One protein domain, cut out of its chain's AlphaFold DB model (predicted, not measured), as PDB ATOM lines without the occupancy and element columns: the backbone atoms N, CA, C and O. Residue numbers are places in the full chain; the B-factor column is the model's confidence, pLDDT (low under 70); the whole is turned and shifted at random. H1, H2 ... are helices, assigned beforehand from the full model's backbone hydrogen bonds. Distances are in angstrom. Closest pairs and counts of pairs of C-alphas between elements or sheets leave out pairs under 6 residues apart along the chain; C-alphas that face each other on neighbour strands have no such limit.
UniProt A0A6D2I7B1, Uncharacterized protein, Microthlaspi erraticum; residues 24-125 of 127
ATOM      1  N   ARG A  24     295.963 260.578 230.583       50.88
ATOM      2  CA  ARG A  24     296.761 260.100 229.447       50.88
ATOM      3  C   ARG A  24     295.872 260.191 228.212       50.88
ATOM      4  O   ARG A  24     294.747 259.703 228.229       50.88
ATOM      5  N   PHE A  25     296.356 260.909 227.201       53.53
ATOM      6  CA  PHE A  25     295.637 261.121 225.952       53.53
ATOM      7  C   PHE A  25     295.077 259.781 225.461       53.53
ATOM      8  O   PHE A  25     295.805 258.783 225.511       53.53
ATOM      9  N   PRO A  26     293.812 259.725 225.016       56.41
ATOM     10  CA  PRO A  26     293.262 258.480 224.515       56.41
ATOM     11  C   PRO A  26     294.111 257.999 223.341       56.41
ATOM     12  O   PRO A  26     294.745 258.800 222.646       56.41
ATOM     13  N   LYS A  27     294.106 256.682 223.111       59.88
ATOM     14  CA  LYS A  27     294.926 256.017 222.081       59.88
ATOM     15  C   LYS A  27     294.838 256.684 220.702       59.88
ATOM     16  O   LYS A  27     295.786 256.602 219.928       59.88
ATOM     17  N   ASN A  28     293.725 257.362 220.413       64.38
ATOM     18  CA  ASN A  28     293.567 258.224 219.255       64.38
ATOM     19  C   ASN A  28     293.359 259.702 219.669       64.38
ATOM     20  O   ASN A  28     292.236 260.098 219.995       64.38
ATOM     21  N   PRO A  29     294.402 260.552 219.618       64.94
ATOM     22  CA  PRO A  29     294.291 261.964 219.982       64.94
ATOM     23  C   PRO A  29     293.379 262.764 219.042       64.94
ATOM     24  O   PRO A  29     292.845 263.784 219.465       64.94
ATOM     25  N   ALA A  30     293.129 262.294 217.812       66.94
ATOM     26  CA  ALA A  30     292.182 262.935 216.894       66.94
ATOM     27  C   ALA A  30     290.714 262.751 217.322       66.94
ATOM     28  O   ALA A  30     289.846 263.488 216.861       66.94
ATOM     29  N   LEU A  31     290.430 261.787 218.205       66.00
ATOM     30  CA  LEU A  31     289.090 261.526 218.738       66.00
ATOM     31  C   LEU A  31     288.883 262.131 220.140       66.00
ATOM     32  O   LEU A  31     287.755 262.186 220.627       66.00
ATOM     33  N   CYS A  32     289.943 262.634 220.792       64.44
ATOM     34  CA  CYS A  32     289.840 263.288 222.098       64.44
ATOM     35  C   CYS A  32     289.412 264.748 221.966       64.44
ATOM     36  O   CYS A  32     290.212 265.596 221.574       64.44
ATOM     37  N   CYS A  33     288.186 265.075 222.363       63.53
ATOM     38  CA  CYS A  33     287.703 266.455 222.333       63.53
ATOM     39  C   CYS A  33     287.287 266.926 223.733       63.53
ATOM     40  O   CYS A  33     286.108 266.896 224.084       63.53
ATOM     41  N   ILE A  34     288.247 267.384 224.544       69.44
ATOM     42  CA  ILE A  34     287.930 268.156 225.756       69.44
ATOM     43  C   ILE A  34     287.778 269.623 225.354       69.44
ATOM     44  O   ILE A  34     288.758 270.363 225.253       69.44
ATOM     45  N   TYR A  35     286.537 270.054 225.141       73.44
ATOM     46  CA  TYR A  35     286.236 271.455 224.859       73.44
ATOM     47  C   TYR A  35     286.452 272.307 226.112       73.44
ATOM     48  O   TYR A  35     285.815 272.101 227.148       73.44
ATOM     49  N   ARG A  36     287.365 273.280 226.027       79.00
ATOM     50  CA  ARG A  36     287.617 274.253 227.093       79.00
ATOM     51  C   ARG A  36     286.856 275.536 226.794       79.00
ATOM     52  O   ARG A  36     287.002 276.108 225.721       79.00
ATOM     53  N   VAL A  37     286.087 276.012 227.767       83.00
ATOM     54  CA  VAL A  37     285.406 277.309 227.663       83.00
ATOM     55  C   VAL A  37     286.458 278.432 227.594       83.00
ATOM     56  O   VAL A  37     287.373 278.427 228.429       83.00
ATOM     57  N   PRO A  38     286.359 279.395 226.660       88.56
ATOM     58  CA  PRO A  38     287.259 280.546 226.600       88.56
ATOM     59  C   PRO A  38     287.344 281.307 227.928       88.56
ATOM     60  O   PRO A  38     286.357 281.438 228.658       88.56
ATOM     61  N   ASN A  39     288.528 281.830 228.255       87.38
ATOM     62  CA  ASN A  39     288.756 282.517 229.530       87.38
ATOM     63  C   ASN A  39     287.910 283.788 229.669       87.38
ATOM     64  O   ASN A  39     287.411 284.059 230.757       87.38
ATOM     65  N   CYS A  40     287.691 284.516 228.572       91.31
ATOM     66  CA  CYS A  40     286.831 285.699 228.555       91.31
ATOM     67  C   CYS A  40     285.400 285.371 229.017       91.31
ATOM     68  O   CYS A  40     284.851 286.077 229.855       91.31
ATOM     69  N   MET A  41     284.830 284.247 228.570       89.94
ATOM     70  CA  MET A  41     283.501 283.799 229.001       89.94
ATOM     71  C   MET A  41     283.494 283.412 230.481       89.94
ATOM     72  O   MET A  41     282.589 283.799 231.220       89.94
ATOM     73  N   ARG A  42     284.535 282.703 230.942       90.69
ATOM     74  CA  ARG A  42     284.664 282.325 232.357       90.69
ATOM     75  C   ARG A  42     284.805 283.523 233.290       90.69
ATOM     76  O   ARG A  42     284.296 283.461 234.399       90.69
ATOM     77  N   GLN A  43     285.466 284.594 232.859       92.12
ATOM     78  CA  GLN A  43     285.623 285.810 233.661       92.12
ATOM     79  C   GLN A  43     284.307 286.576 233.830       92.12
ATOM     80  O   GLN A  43     284.083 287.154 234.889       92.12
ATOM     81  N   VAL A  44     283.434 286.558 232.817       95.50
ATOM     82  CA  VAL A  44     282.130 287.240 232.874       95.50
ATOM     83  C   VAL A  44     281.204 286.590 233.903       95.50
ATOM     84  O   VAL A  44     280.522 287.295 234.641       95.50
ATOM     85  N   ASN A  45     281.172 285.256 233.966       92.19
ATOM     86  CA  ASN A  45     280.389 284.532 234.967       92.19
ATOM     87  C   ASN A  45     281.103 283.241 235.407       92.19
ATOM     88  O   ASN A  45     280.840 282.174 234.846       92.19
ATOM     89  N   PRO A  46     281.984 283.310 236.421       90.88
ATOM     90  CA  PRO A  46     282.737 282.147 236.890       90.88
ATOM     91  C   PRO A  46     281.852 281.013 237.423       90.88
ATOM     92  O   PRO A  46     282.170 279.836 237.241       90.88
ATOM     93  N   GLU A  47     280.726 281.352 238.054       91.69
ATOM     94  CA  GLU A  47     279.816 280.378 238.665       91.69
ATOM     95  C   GLU A  47     279.113 279.511 237.617       91.69
ATOM     96  O   GLU A  47     278.948 278.312 237.826       91.69
ATOM     97  N   ALA A  48     278.786 280.069 236.445       90.69
ATOM     98  CA  ALA A  48     278.171 279.316 235.348       90.69
ATOM     99  C   ALA A  48     279.069 278.201 234.783       90.69
ATOM    100  O   ALA A  48     278.566 277.250 234.182       90.69
ATOM    101  N   TYR A  49     280.387 278.306 234.969       88.19
ATOM    102  CA  TYR A  49     281.368 277.343 234.458       88.19
ATOM    103  C   TYR A  49     282.071 276.547 235.562       88.19
ATOM    104  O   TYR A  49     282.961 275.748 235.261       88.19
ATOM    105  N   THR A  50     281.677 276.739 236.823       89.12
ATOM    106  CA  THR A  50     282.194 275.985 237.969       89.12
ATOM    107  C   THR A  50     281.160 274.935 238.383       89.12
ATOM    108  O   THR A  50     280.140 275.283 238.979       89.12
ATOM    109  N   PRO A  51     281.366 273.644 238.066       87.69
ATOM    110  CA  PRO A  51     280.382 272.619 238.388       87.69
ATOM    111  C   PRO A  51     280.304 272.393 239.902       87.69
ATOM    112  O   PRO A  51     281.322 272.193 240.559       87.69
ATOM    113  N   GLN A  52     279.085 272.359 240.447       85.44
ATOM    114  CA  GLN A  52     278.842 272.029 241.861       85.44
ATOM    115  C   GLN A  52     278.998 270.524 242.132       85.44
ATOM    116  O   GLN A  52     279.529 270.117 243.162       85.44
ATOM    117  N   THR A  53     278.580 269.688 241.176       83.62
ATOM    118  CA  THR A  53     278.679 268.226 241.243       83.62
ATOM    119  C   THR A  53     279.084 267.678 239.879       83.62
ATOM    120  O   THR A  53     278.527 268.067 238.852       83.62
ATOM    121  N   VAL A  54     280.022 266.728 239.856       85.12
ATOM    122  CA  VAL A  54     280.457 266.032 238.639       85.12
ATOM    123  C   VAL A  54     280.245 264.533 238.823       85.12
ATOM    124  O   VAL A  54     280.720 263.953 239.791       85.12
ATOM    125  N   LEU A  55     279.531 263.900 237.887       83.06
ATOM    126  CA  LEU A  55     279.308 262.450 237.863       83.06
ATOM    127  C   LEU A  55     279.672 261.891 236.492       83.06
ATOM    128  O   LEU A  55     278.853 261.879 235.567       83.06
ATOM    129  N   ILE A  56     280.906 261.411 236.395       80.19
ATOM    130  CA  ILE A  56     281.463 260.718 235.230       80.19
ATOM    131  C   ILE A  56     281.187 259.224 235.389       80.19
ATOM    132  O   ILE A  56     281.564 258.645 236.409       80.19
ATOM    133  N   GLY A  57     280.512 258.624 234.404       74.50
ATOM    134  CA  GLY A  57     279.920 257.283 234.492       74.50
ATOM    135  C   GLY A  57     280.850 256.220 235.088       74.50
ATOM    136  O   GLY A  57     280.538 255.718 236.169       74.50
ATOM    137  N   PRO A  58     281.997 255.918 234.451       73.06
ATOM    138  CA  PRO A  58     282.932 254.910 234.956       73.06
ATOM    139  C   PRO A  58     283.486 255.235 236.349       73.06
ATOM    140  O   PRO A  58     283.507 254.375 237.225       73.06
ATOM    141  N   LEU A  59     283.853 256.497 236.588       76.75
ATOM    142  CA  LEU A  59     284.501 256.930 237.832       76.75
ATOM    143  C   LEU A  59     283.557 256.924 239.046       76.75
ATOM    144  O   LEU A  59     284.002 256.760 240.178       76.75
ATOM    145  N   HIS A  60     282.251 257.088 238.826       82.19
ATOM    146  CA  HIS A  60     281.250 257.201 239.896       82.19
ATOM    147  C   HIS A  60     280.305 255.998 239.951       82.19
ATOM    148  O   HIS A  60     279.279 256.043 240.632       82.19
ATOM    149  N   HIS A  61     280.630 254.904 239.258       79.69
ATOM    150  CA  HIS A  61     279.762 253.731 239.199       79.69
ATOM    151  C   HIS A  61     279.512 253.110 240.586       79.69
ATOM    152  O   HIS A  61     278.387 252.726 240.906       79.69
ATOM    153  N   SER A  62     280.531 253.066 241.451       82.31
ATOM    154  CA  SER A  62     280.408 252.554 242.825       82.31
ATOM    155  C   SER A  62     279.405 253.357 243.664       82.31
ATOM    156  O   SER A  62     278.649 252.776 244.451       82.31
ATOM    157  N   LEU A  63     279.327 254.673 243.436       85.12
ATOM    158  CA  LEU A  63     278.427 255.583 244.142       85.12
ATOM    159  C   LEU A  63     276.954 255.245 243.895       85.12
ATOM    160  O   LEU A  63     276.155 255.378 244.815       85.12
ATOM    161  N   LYS A  64     276.600 254.710 242.718       85.19
ATOM    162  CA  LYS A  64     275.235 254.246 242.408       85.19
ATOM    163  C   LYS A  64     274.735 253.225 243.427       85.19
ATOM    164  O   LYS A  64     273.633 253.342 243.957       85.19
ATOM    165  N   SER A  65     275.556 252.208 243.692       84.19
ATOM    166  CA  SER A  65     275.206 251.115 244.603       84.19
ATOM    167  C   SER A  65     275.052 251.597 246.045       84.19
ATOM    168  O   SER A  65     274.141 251.159 246.746       84.19
ATOM    169  N   LYS A  66     275.913 252.531 246.465       85.56
ATOM    170  CA  LYS A  66     275.843 253.167 247.778       85.56
ATOM    171  C   LYS A  66     274.571 254.003 247.879       85.56
ATOM    172  O   LYS A  66     273.805 253.829 248.817       85.56
ATOM    173  N   ALA A  67     274.294 254.806 246.855       86.06
ATOM    174  CA  ALA A  67     273.159 255.710 246.848       86.06
ATOM    175  C   ALA A  67     271.806 254.995 246.915       86.06
ATOM    176  O   ALA A  67     270.887 255.433 247.604       86.06
ATOM    177  N   LEU A  68     271.695 253.845 246.244       83.88
ATOM    178  CA  LEU A  68     270.483 253.034 246.291       83.88
ATOM    179  C   LEU A  68     270.255 252.385 247.666       83.88
ATOM    180  O   LEU A  68     269.107 252.209 248.068       83.88
ATOM    181  N   LYS A  69     271.332 252.035 248.382       84.19
ATOM    182  CA  LYS A  69     271.273 251.430 249.724       84.19
ATOM    183  C   LYS A  69     271.000 252.464 250.816       84.19
ATOM    184  O   LYS A  69     270.252 252.172 251.738       84.19
ATOM    185  N   SER A  70     271.549 253.668 250.685       79.44
ATOM    186  CA  SER A  70     271.385 254.776 251.641       79.44
ATOM    187  C   SER A  70     270.081 255.564 251.439       79.44
ATOM    188  O   SER A  70     269.971 256.723 251.834       79.44
ATOM    189  N   ARG A  71     269.085 254.995 250.754       72.44
ATOM    190  CA  ARG A  71     267.882 255.722 250.350       72.44
ATOM    191  C   ARG A  71     267.031 256.066 251.581       72.44
ATOM    192  O   ARG A  71     266.423 255.185 252.175       72.44
ATOM    193  N   GLY A  72     266.983 257.352 251.937       69.62
ATOM    194  CA  GLY A  72     266.313 257.854 253.147       69.62
ATOM    195  C   GLY A  72     267.270 258.259 254.275       69.62
ATOM    196  O   GLY A  72     266.823 258.851 255.251       69.62
ATOM    197  N   ASP A  73     268.571 258.006 254.121       75.44
ATOM    198  CA  ASP A  73     269.607 258.538 255.005       75.44
ATOM    199  C   ASP A  73     270.042 259.929 254.520       75.44
ATOM    200  O   ASP A  73     270.729 260.076 253.508       75.44
ATOM    201  N   VAL A  74     269.609 260.962 255.243       72.44
ATOM    202  CA  VAL A  74     269.885 262.374 254.922       72.44
ATOM    203  C   VAL A  74     271.350 262.746 255.199       72.44
ATOM    204  O   VAL A  74     271.833 263.758 254.696       72.44
ATOM    205  N   THR A  75     272.082 261.934 255.968       80.81
ATOM    206  CA  THR A  75     273.469 262.240 256.347       80.81
ATOM    207  C   THR A  75     274.473 261.964 255.223       80.81
ATOM    208  O   THR A  75     275.540 262.577 255.188       80.81
ATOM    209  N   ASP A  76     274.130 261.108 254.253       81.38
ATOM    210  CA  ASP A  76     274.989 260.801 253.105       81.38
ATOM    211  C   ASP A  76     274.739 261.779 251.944       81.38
ATOM    212  O   ASP A  76     274.102 261.452 250.938       81.38
ATOM    213  N   THR A  77     275.273 262.998 252.069       83.88
ATOM    214  CA  THR A  77     275.124 264.073 251.069       83.88
ATOM    215  C   THR A  77     275.526 263.621 249.661       83.88
ATOM    216  O   THR A  77     274.820 263.899 248.698       83.88
ATOM    217  N   LYS A  78     276.603 262.832 249.526       82.62
ATOM    218  CA  LYS A  78     277.094 262.352 248.220       82.62
ATOM    219  C   LYS A  78     276.125 261.381 247.545       82.62
ATOM    220  O   LYS A  78     275.966 261.405 246.325       82.62
ATOM    221  N   SER A  79     275.499 260.503 248.328       83.75
ATOM    222  CA  SER A  79     274.431 259.617 247.851       83.75
ATOM    223  C   SER A  79     273.233 260.432 247.356       83.75
ATOM    224  O   SER A  79     272.711 260.185 246.266       83.75
ATOM    225  N   MET A  80     272.834 261.440 248.132       85.31
ATOM    226  CA  MET A  80     271.707 262.302 247.793       85.31
ATOM    227  C   MET A  80     271.967 263.108 246.511       85.31
ATOM    228  O   MET A  80     271.111 263.127 245.624       85.31
ATOM    229  N   ASP A  81     273.165 263.672 246.351       86.88
ATOM    230  CA  ASP A  81     273.588 264.368 245.130       86.88
ATOM    231  C   ASP A  81     273.541 263.448 243.905       86.88
ATOM    232  O   ASP A  81     273.050 263.841 242.844       86.88
ATOM    233  N   TYR A  82     273.981 262.193 244.050       87.94
ATOM    234  CA  TYR A  82     273.878 261.200 242.984       87.94
ATOM    235  C   TYR A  82     272.422 260.980 242.549       87.94
ATOM    236  O   TYR A  82     272.122 261.028 241.352       87.94
ATOM    237  N   LEU A  83     271.508 260.775 243.503       87.88
ATOM    238  CA  LEU A  83     270.086 260.546 243.220       87.88
ATOM    239  C   LEU A  83     269.428 261.768 242.567       87.88
ATOM    240  O   LEU A  83     268.654 261.620 241.615       87.88
ATOM    241  N   ASN A  84     269.761 262.971 243.038       88.88
ATOM    242  CA  ASN A  84     269.281 264.223 242.457       88.88
ATOM    243  C   ASN A  84     269.754 264.370 241.008       88.88
ATOM    244  O   ASN A  84     268.946 264.615 240.109       88.88
ATOM    245  N   MET A  85     271.039 264.134 240.748       88.88
ATOM    246  CA  MET A  85     271.594 264.179 239.395       88.88
ATOM    247  C   MET A  85     270.992 263.108 238.480       88.88
ATOM    248  O   MET A  85     270.709 263.388 237.315       88.88
ATOM    249  N   GLU A  86     270.753 261.890 238.974       87.94
ATOM    250  CA  GLU A  86     270.079 260.841 238.201       87.94
ATOM    251  C   GLU A  86     268.655 261.262 237.813       87.94
ATOM    252  O   GLU A  86     268.239 261.083 236.663       87.94
ATOM    253  N   ARG A  87     267.916 261.875 238.747       90.38
ATOM    254  CA  ARG A  87     266.585 262.427 238.481       90.38
ATOM    255  C   ARG A  87     266.640 263.514 237.409       90.38
ATOM    256  O   ARG A  87     265.862 263.454 236.457       90.38
ATOM    257  N   HIS A  88     267.571 264.461 237.519       91.19
ATOM    258  CA  HIS A  88     267.739 265.520 236.523       91.19
ATOM    259  C   HIS A  88     268.084 264.963 235.140       91.19
ATOM    260  O   HIS A  88     267.465 265.369 234.159       91.19
ATOM    261  N   LYS A  89     268.996 263.985 235.045       89.62
ATOM    262  CA  LYS A  89     269.338 263.324 233.772       89.62
ATOM    263  C   LYS A  89     268.107 262.702 233.103       89.62
ATOM    264  O   LYS A  89     267.915 262.883 231.904       89.62
ATOM    265  N   LYS A  90     267.241 262.030 233.873       90.81
ATOM    266  CA  LYS A  90     265.984 261.449 233.360       90.81
ATOM    267  C   LYS A  90     265.005 262.519 232.869       90.81
ATOM    268  O   LYS A  90     264.404 262.343 231.814       90.81
ATOM    269  N   MET A  91     264.874 263.633 233.595       93.38
ATOM    270  CA  MET A  91     264.041 264.765 233.164       93.38
ATOM    271  C   MET A  91     264.554 265.378 231.857       93.38
ATOM    272  O   MET A  91     263.776 265.558 230.925       93.38
ATOM    273  N   TYR A  92     265.862 265.636 231.759       91.56
ATOM    274  CA  TYR A  92     266.476 266.158 230.539       91.56
ATOM    275  C   TYR A  92     266.295 265.217 229.349       91.56
ATOM    276  O   TYR A  92     265.953 265.683 228.267       91.56
ATOM    277  N   LEU A  93     266.471 263.907 229.546       89.69
ATOM    278  CA  LEU A  93     266.241 262.914 228.497       89.69
ATOM    279  C   LEU A  93     264.792 262.950 227.995       89.69
ATOM    280  O   LEU A  93     264.565 262.942 226.787       89.69
ATOM    281  N   ALA A  94     263.818 263.026 228.906       89.44
ATOM    282  CA  ALA A  94     262.406 263.101 228.545       89.44
ATOM    283  C   ALA A  94     262.083 264.380 227.751       89.44
ATOM    284  O   ALA A  94     261.424 264.313 226.717       89.44
ATOM    285  N   GLU A  95     262.576 265.538 228.196       91.12
ATOM    286  CA  GLU A  95     262.382 266.810 227.489       91.12
ATOM    287  C   GLU A  95     263.087 266.836 226.131       91.12
ATOM    288  O   GLU A  95     262.532 267.307 225.139       91.12
ATOM    289  N   PHE A  96     264.292 266.279 226.051       89.31
ATOM    290  CA  PHE A  96     265.020 266.143 224.799       89.31
ATOM    291  C   PHE A  96     264.272 265.246 223.801       89.31
ATOM    292  O   PHE A  96     264.088 265.635 222.648       89.31
ATOM    293  N   ALA A  97     263.756 264.099 224.251       88.38
ATOM    294  CA  ALA A  97     262.958 263.204 223.416       88.38
ATOM    295  C   ALA A  97     261.695 263.891 222.865       88.38
ATOM    296  O   ALA A  97     261.356 263.698 221.697       88.38
ATOM    297  N   LYS A  98     261.032 264.738 223.670       87.56
ATOM    298  CA  LYS A  98     259.891 265.556 223.217       87.56
ATOM    299  C   LYS A  98     260.296 266.561 222.136       87.56
ATOM    300  O   LYS A  98     259.575 266.717 221.155       87.56
ATOM    301  N   ARG A  99     261.440 267.237 222.300       89.19
ATOM    302  CA  ARG A  99     261.922 268.262 221.355       89.19
ATOM    303  C   ARG A  99     262.296 267.698 219.989       89.19
ATOM    304  O   ARG A  99     262.057 268.355 218.986       89.19
ATOM    305  N   MET A 100     262.879 266.501 219.943       83.94
ATOM    306  CA  MET A 100     263.443 265.946 218.707       83.94
ATOM    307  C   MET A 100     262.402 265.445 217.695       83.94
ATOM    308  O   MET A 100     262.789 265.004 216.616       83.94
ATOM    309  N   GLY A 101     261.099 265.482 218.002       71.69
ATOM    310  CA  GLY A 101     260.005 265.107 217.089       71.69
ATOM    311  C   GLY A 101     259.917 263.610 216.738       71.69
ATOM    312  O   GLY A 101     258.823 263.099 216.528       71.69
ATOM    313  N   GLY A 102     261.042 262.885 216.735       69.31
ATOM    314  CA  GLY A 102     261.157 261.440 216.497       69.31
ATOM    315  C   GLY A 102     261.063 260.563 217.753       69.31
ATOM    316  O   GLY A 102     261.156 259.338 217.643       69.31
ATOM    317  N   GLY A 103     260.859 261.171 218.929       74.69
ATOM    318  CA  GLY A 103     260.556 260.493 220.192       74.69
ATOM    319  C   GLY A 103     261.472 259.301 220.489       74.69
ATOM    320  O   GLY A 103     262.697 259.413 220.470       74.69
ATOM    321  N   GLU A 104     260.858 258.144 220.743       81.12
ATOM    322  CA  GLU A 104     261.538 256.892 221.094       81.12
ATOM    323  C   GLU A 104     262.480 256.379 219.995       81.12
ATOM    324  O   GLU A 104     263.545 255.865 220.313       81.12
ATOM    325  N   LYS A 105     262.158 256.579 218.707       86.12
ATOM    326  CA  LYS A 105     262.996 256.097 217.591       86.12
ATOM    327  C   LYS A 105     264.339 256.817 217.528       86.12
ATOM    328  O   LYS A 105     265.356 256.197 217.239       86.12
ATOM    329  N   THR A 106     264.352 258.120 217.807       87.31
ATOM    330  CA  THR A 106     265.589 258.908 217.855       87.31
ATOM    331  C   THR A 106     266.455 258.494 219.042       87.31
ATOM    332  O   THR A 106     267.659 258.304 218.886       87.31
ATOM    333  N   ILE A 107     265.845 258.300 220.216       90.06
ATOM    334  CA  ILE A 107     266.557 257.813 221.405       90.06
ATOM    335  C   ILE A 107     267.105 256.401 221.184       90.06
ATOM    336  O   ILE A 107     268.244 256.125 221.552       90.06
ATOM    337  N   ASP A 108     266.330 255.527 220.545       91.38
ATOM    338  CA  ASP A 108     266.769 254.183 220.184       91.38
ATOM    339  C   ASP A 108     267.931 254.216 219.180       91.38
ATOM    340  O   ASP A 108     268.900 253.481 219.333       91.38
ATOM    341  N   GLY A 109     267.895 255.132 218.208       92.62
ATOM    342  CA  GLY A 109     269.024 255.390 217.314       92.62
ATOM    343  C   GLY A 109     270.302 255.746 218.078       92.62
ATOM    344  O   GLY A 109     271.334 255.120 217.856       92.62
ATOM    345  N   PHE A 110     270.223 256.676 219.037       91.19
ATOM    346  CA  PHE A 110     271.370 257.019 219.885       91.19
ATOM    347  C   PHE A 110     271.862 255.836 220.718       91.19
ATOM    348  O   PHE A 110     273.069 255.640 220.829       91.19
ATOM    349  N   ARG A 111     270.947 255.038 221.282       92.62
ATOM    350  CA  ARG A 111     271.302 253.820 222.021       92.62
ATOM    351  C   ARG A 111     272.107 252.864 221.142       92.62
ATOM    352  O   ARG A 111     273.202 252.491 221.546       92.62
ATOM    353  N   ARG A 112     271.613 252.544 219.943       96.38
ATOM    354  CA  ARG A 112     272.313 251.655 219.002       96.38
ATOM    355  C   ARG A 112     273.681 252.202 218.625       96.38
ATOM    356  O   ARG A 112     274.658 251.481 218.692       96.38
ATOM    357  N   THR A 113     273.782 253.501 218.330       94.19
ATOM    358  CA  THR A 113     275.081 254.124 218.041       94.19
ATOM    359  C   THR A 113     276.061 253.981 219.207       94.19
ATOM    360  O   THR A 113     277.241 253.746 218.971       94.19
ATOM    361  N   ILE A 114     275.609 254.115 220.456       91.06
ATOM    362  CA  ILE A 114     276.474 253.919 221.629       91.06
ATOM    363  C   ILE A 114     276.901 252.453 221.758       91.06
ATOM    364  O   ILE A 114     278.067 252.205 222.043       91.06
ATOM    365  N   GLU A 115     275.983 251.507 221.550       94.19
ATOM    366  CA  GLU A 115     276.261 250.064 221.592       94.19
ATOM    367  C   GLU A 115     277.264 249.661 220.498       94.19
ATOM    368  O   GLU A 115     278.290 249.054 220.796       94.19
ATOM    369  N   ASP A 116     277.037 250.097 219.258       95.38
ATOM    370  CA  ASP A 116     277.905 249.819 218.107       95.38
ATOM    371  C   ASP A 116     279.320 250.400 218.278       95.38
ATOM    372  O   ASP A 116     280.287 249.866 217.739       95.38
ATOM    373  N   ASN A 117     279.454 251.500 219.029       89.00
ATOM    374  CA  ASN A 117     280.729 252.180 219.275       89.00
ATOM    375  C   ASN A 117     281.263 251.966 220.703       89.00
ATOM    376  O   ASN A 117     282.154 252.703 221.133       89.00
ATOM    377  N   GLU A 118     280.740 250.991 221.457       88.81
ATOM    378  CA  GLU A 118     281.047 250.843 222.885       88.81
ATOM    379  C   GLU A 118     282.552 250.697 223.146       88.81
ATOM    380  O   GLU A 118     283.085 251.351 224.044       88.81
ATOM    381  N   GLU A 119     283.244 249.873 222.354       85.31
ATOM    382  CA  GLU A 119     284.687 249.652 222.482       85.31
ATOM    383  C   GLU A 119     285.462 250.968 222.329       85.31
ATOM    384  O   GLU A 119     286.180 251.370 223.244       85.31
ATOM    385  N   MET A 120     285.225 251.700 221.237       81.06
ATOM    386  CA  MET A 120     285.866 252.991 220.959       81.06
ATOM    387  C   MET A 120     285.576 254.031 222.052       81.06
ATOM    388  O   MET A 120     286.462 254.776 222.484       81.06
ATOM    389  N   ILE A 121     284.332 254.082 222.535       79.81
ATOM    390  CA  ILE A 121     283.940 254.979 223.624       79.81
ATOM    391  C   ILE A 121     284.697 254.605 224.900       79.81
ATOM    392  O   ILE A 121     285.212 255.491 225.579       79.81
ATOM    393  N   ARG A 122     284.808 253.315 225.234       78.31
ATOM    394  CA  ARG A 122     285.541 252.847 226.421       78.31
ATOM    395  C   ARG A 122     287.035 253.134 226.334       78.31
ATOM    396  O   ARG A 122     287.608 253.539 227.342       78.31
ATOM    397  N   GLU A 123     287.646 253.006 225.158       76.00
ATOM    398  CA  GLU A 123     289.047 253.392 224.937       76.00
ATOM    399  C   GLU A 123     289.308 254.880 225.206       76.00
ATOM    400  O   GLU A 123     290.418 255.262 225.571       76.00
ATOM    401  N   SER A 124     288.285 255.733 225.102       69.81
ATOM    402  CA  SER A 124     288.413 257.154 225.455       69.81
ATOM    403  C   SER A 124     288.588 257.392 226.962       69.81
ATOM    404  O   SER A 124     288.985 258.485 227.363       69.81
ATOM    405  N   TYR A 125     288.307 256.384 227.794       64.31
ATOM    406  CA  TYR A 125     288.446 256.418 229.253       64.31
ATOM    407  C   TYR A 125     289.416 255.350 229.785       64.31
ATOM    408  O   TYR A 125     289.484 255.162 230.999       64.31
TER     409      TYR A 125
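What this domain is: This is residues 24 to 125 of the 127 residues of an uncharacterized protein of Microthlaspi erraticum (UniProt A0A6D2I7B1). The model is an open frame of helices with a long looped arch beside it: the long helix H3 meets H4 at a corner to make a wide V, H5 follows at the far end of H4, and H2 packs across H3 near the other end of H3. Residues 24 to 60 make the arch, with the short helix H1 at its far turn, away from the other helices. The printed part has 102 residues, with five named helices in the order H1, H2, H3, H4, H5 and no named strand, and its class is all helix. The whole is loose, with a radius of gyration of the C-alphas of 17.2 A and spans of 44 by 40 by 32 A.

Where its parts are: Residues 24 to 38 hold no named element. H1 is residues 39 to 44, beginning at C-alpha 39 at (288.756, 282.517, 229.530), and is 8.8 A long from first to last C-alpha. After residues 45 to 60 comes H2, residues 61 to 69, 13.7 A long. H3, residues 77 to 99, is the longest helix at 32.8 A; its C-alpha 77 is at (275.124, 264.073, 251.069). H4, residues 103 to 116, measures 20.5 A. H5, residues 118 to 123, measures 8.6 A and ends at C-alpha 123 at (289.047, 253.392, 224.937).

How they stand to each other: H3 has its centre nearest to the mean of the C-alphas, at 9.5 A. H2 touches H3 at residues 78 to 83 of H3 alone; the closest C-alphas are those of Ala 67 and Ser 79, 4.2 A apart. Their lines are about perpendicular, at 75 degrees. H3 and H4 touch only at the corner by their link, where the closest C-alphas, those of Ala 97 and Gly 103, are 4.8 A apart. They run opposite ways at a steep tilt of 62 degrees. H4 and H5 are close but not clearly touching, with the closest C-alphas, those of Ile 114 and Ile 121, 7.8 A apart. They run the same way at a steep tilt of 54 degrees. H1 is apart from H2, H3, H4 and H5. In H1, H3, H4 and H5 every O i to N i+4 pair is within hydrogen-bond range; in H2 it is 4 of 5.

The domain as a whole: The two C-alphas farthest apart are those of Ala 30 and Gly 72, at 44.8 A, while those of Arg 24 and Tyr 125, the first and last printed, are 9.1 A apart. The printed part has no cut. The link from H1 to H2 is long, with 16 residues; that from H2 to H3 is short, and those from H3 to H4 and from H4 to H5 are tight. Residues 43 to 48, 87 to 92 and 108 to 119 stand free. The mean pLDDT of the printed part is 82.6, and residues 24 to 34, 72, 102 and 124 to 125 are under 70.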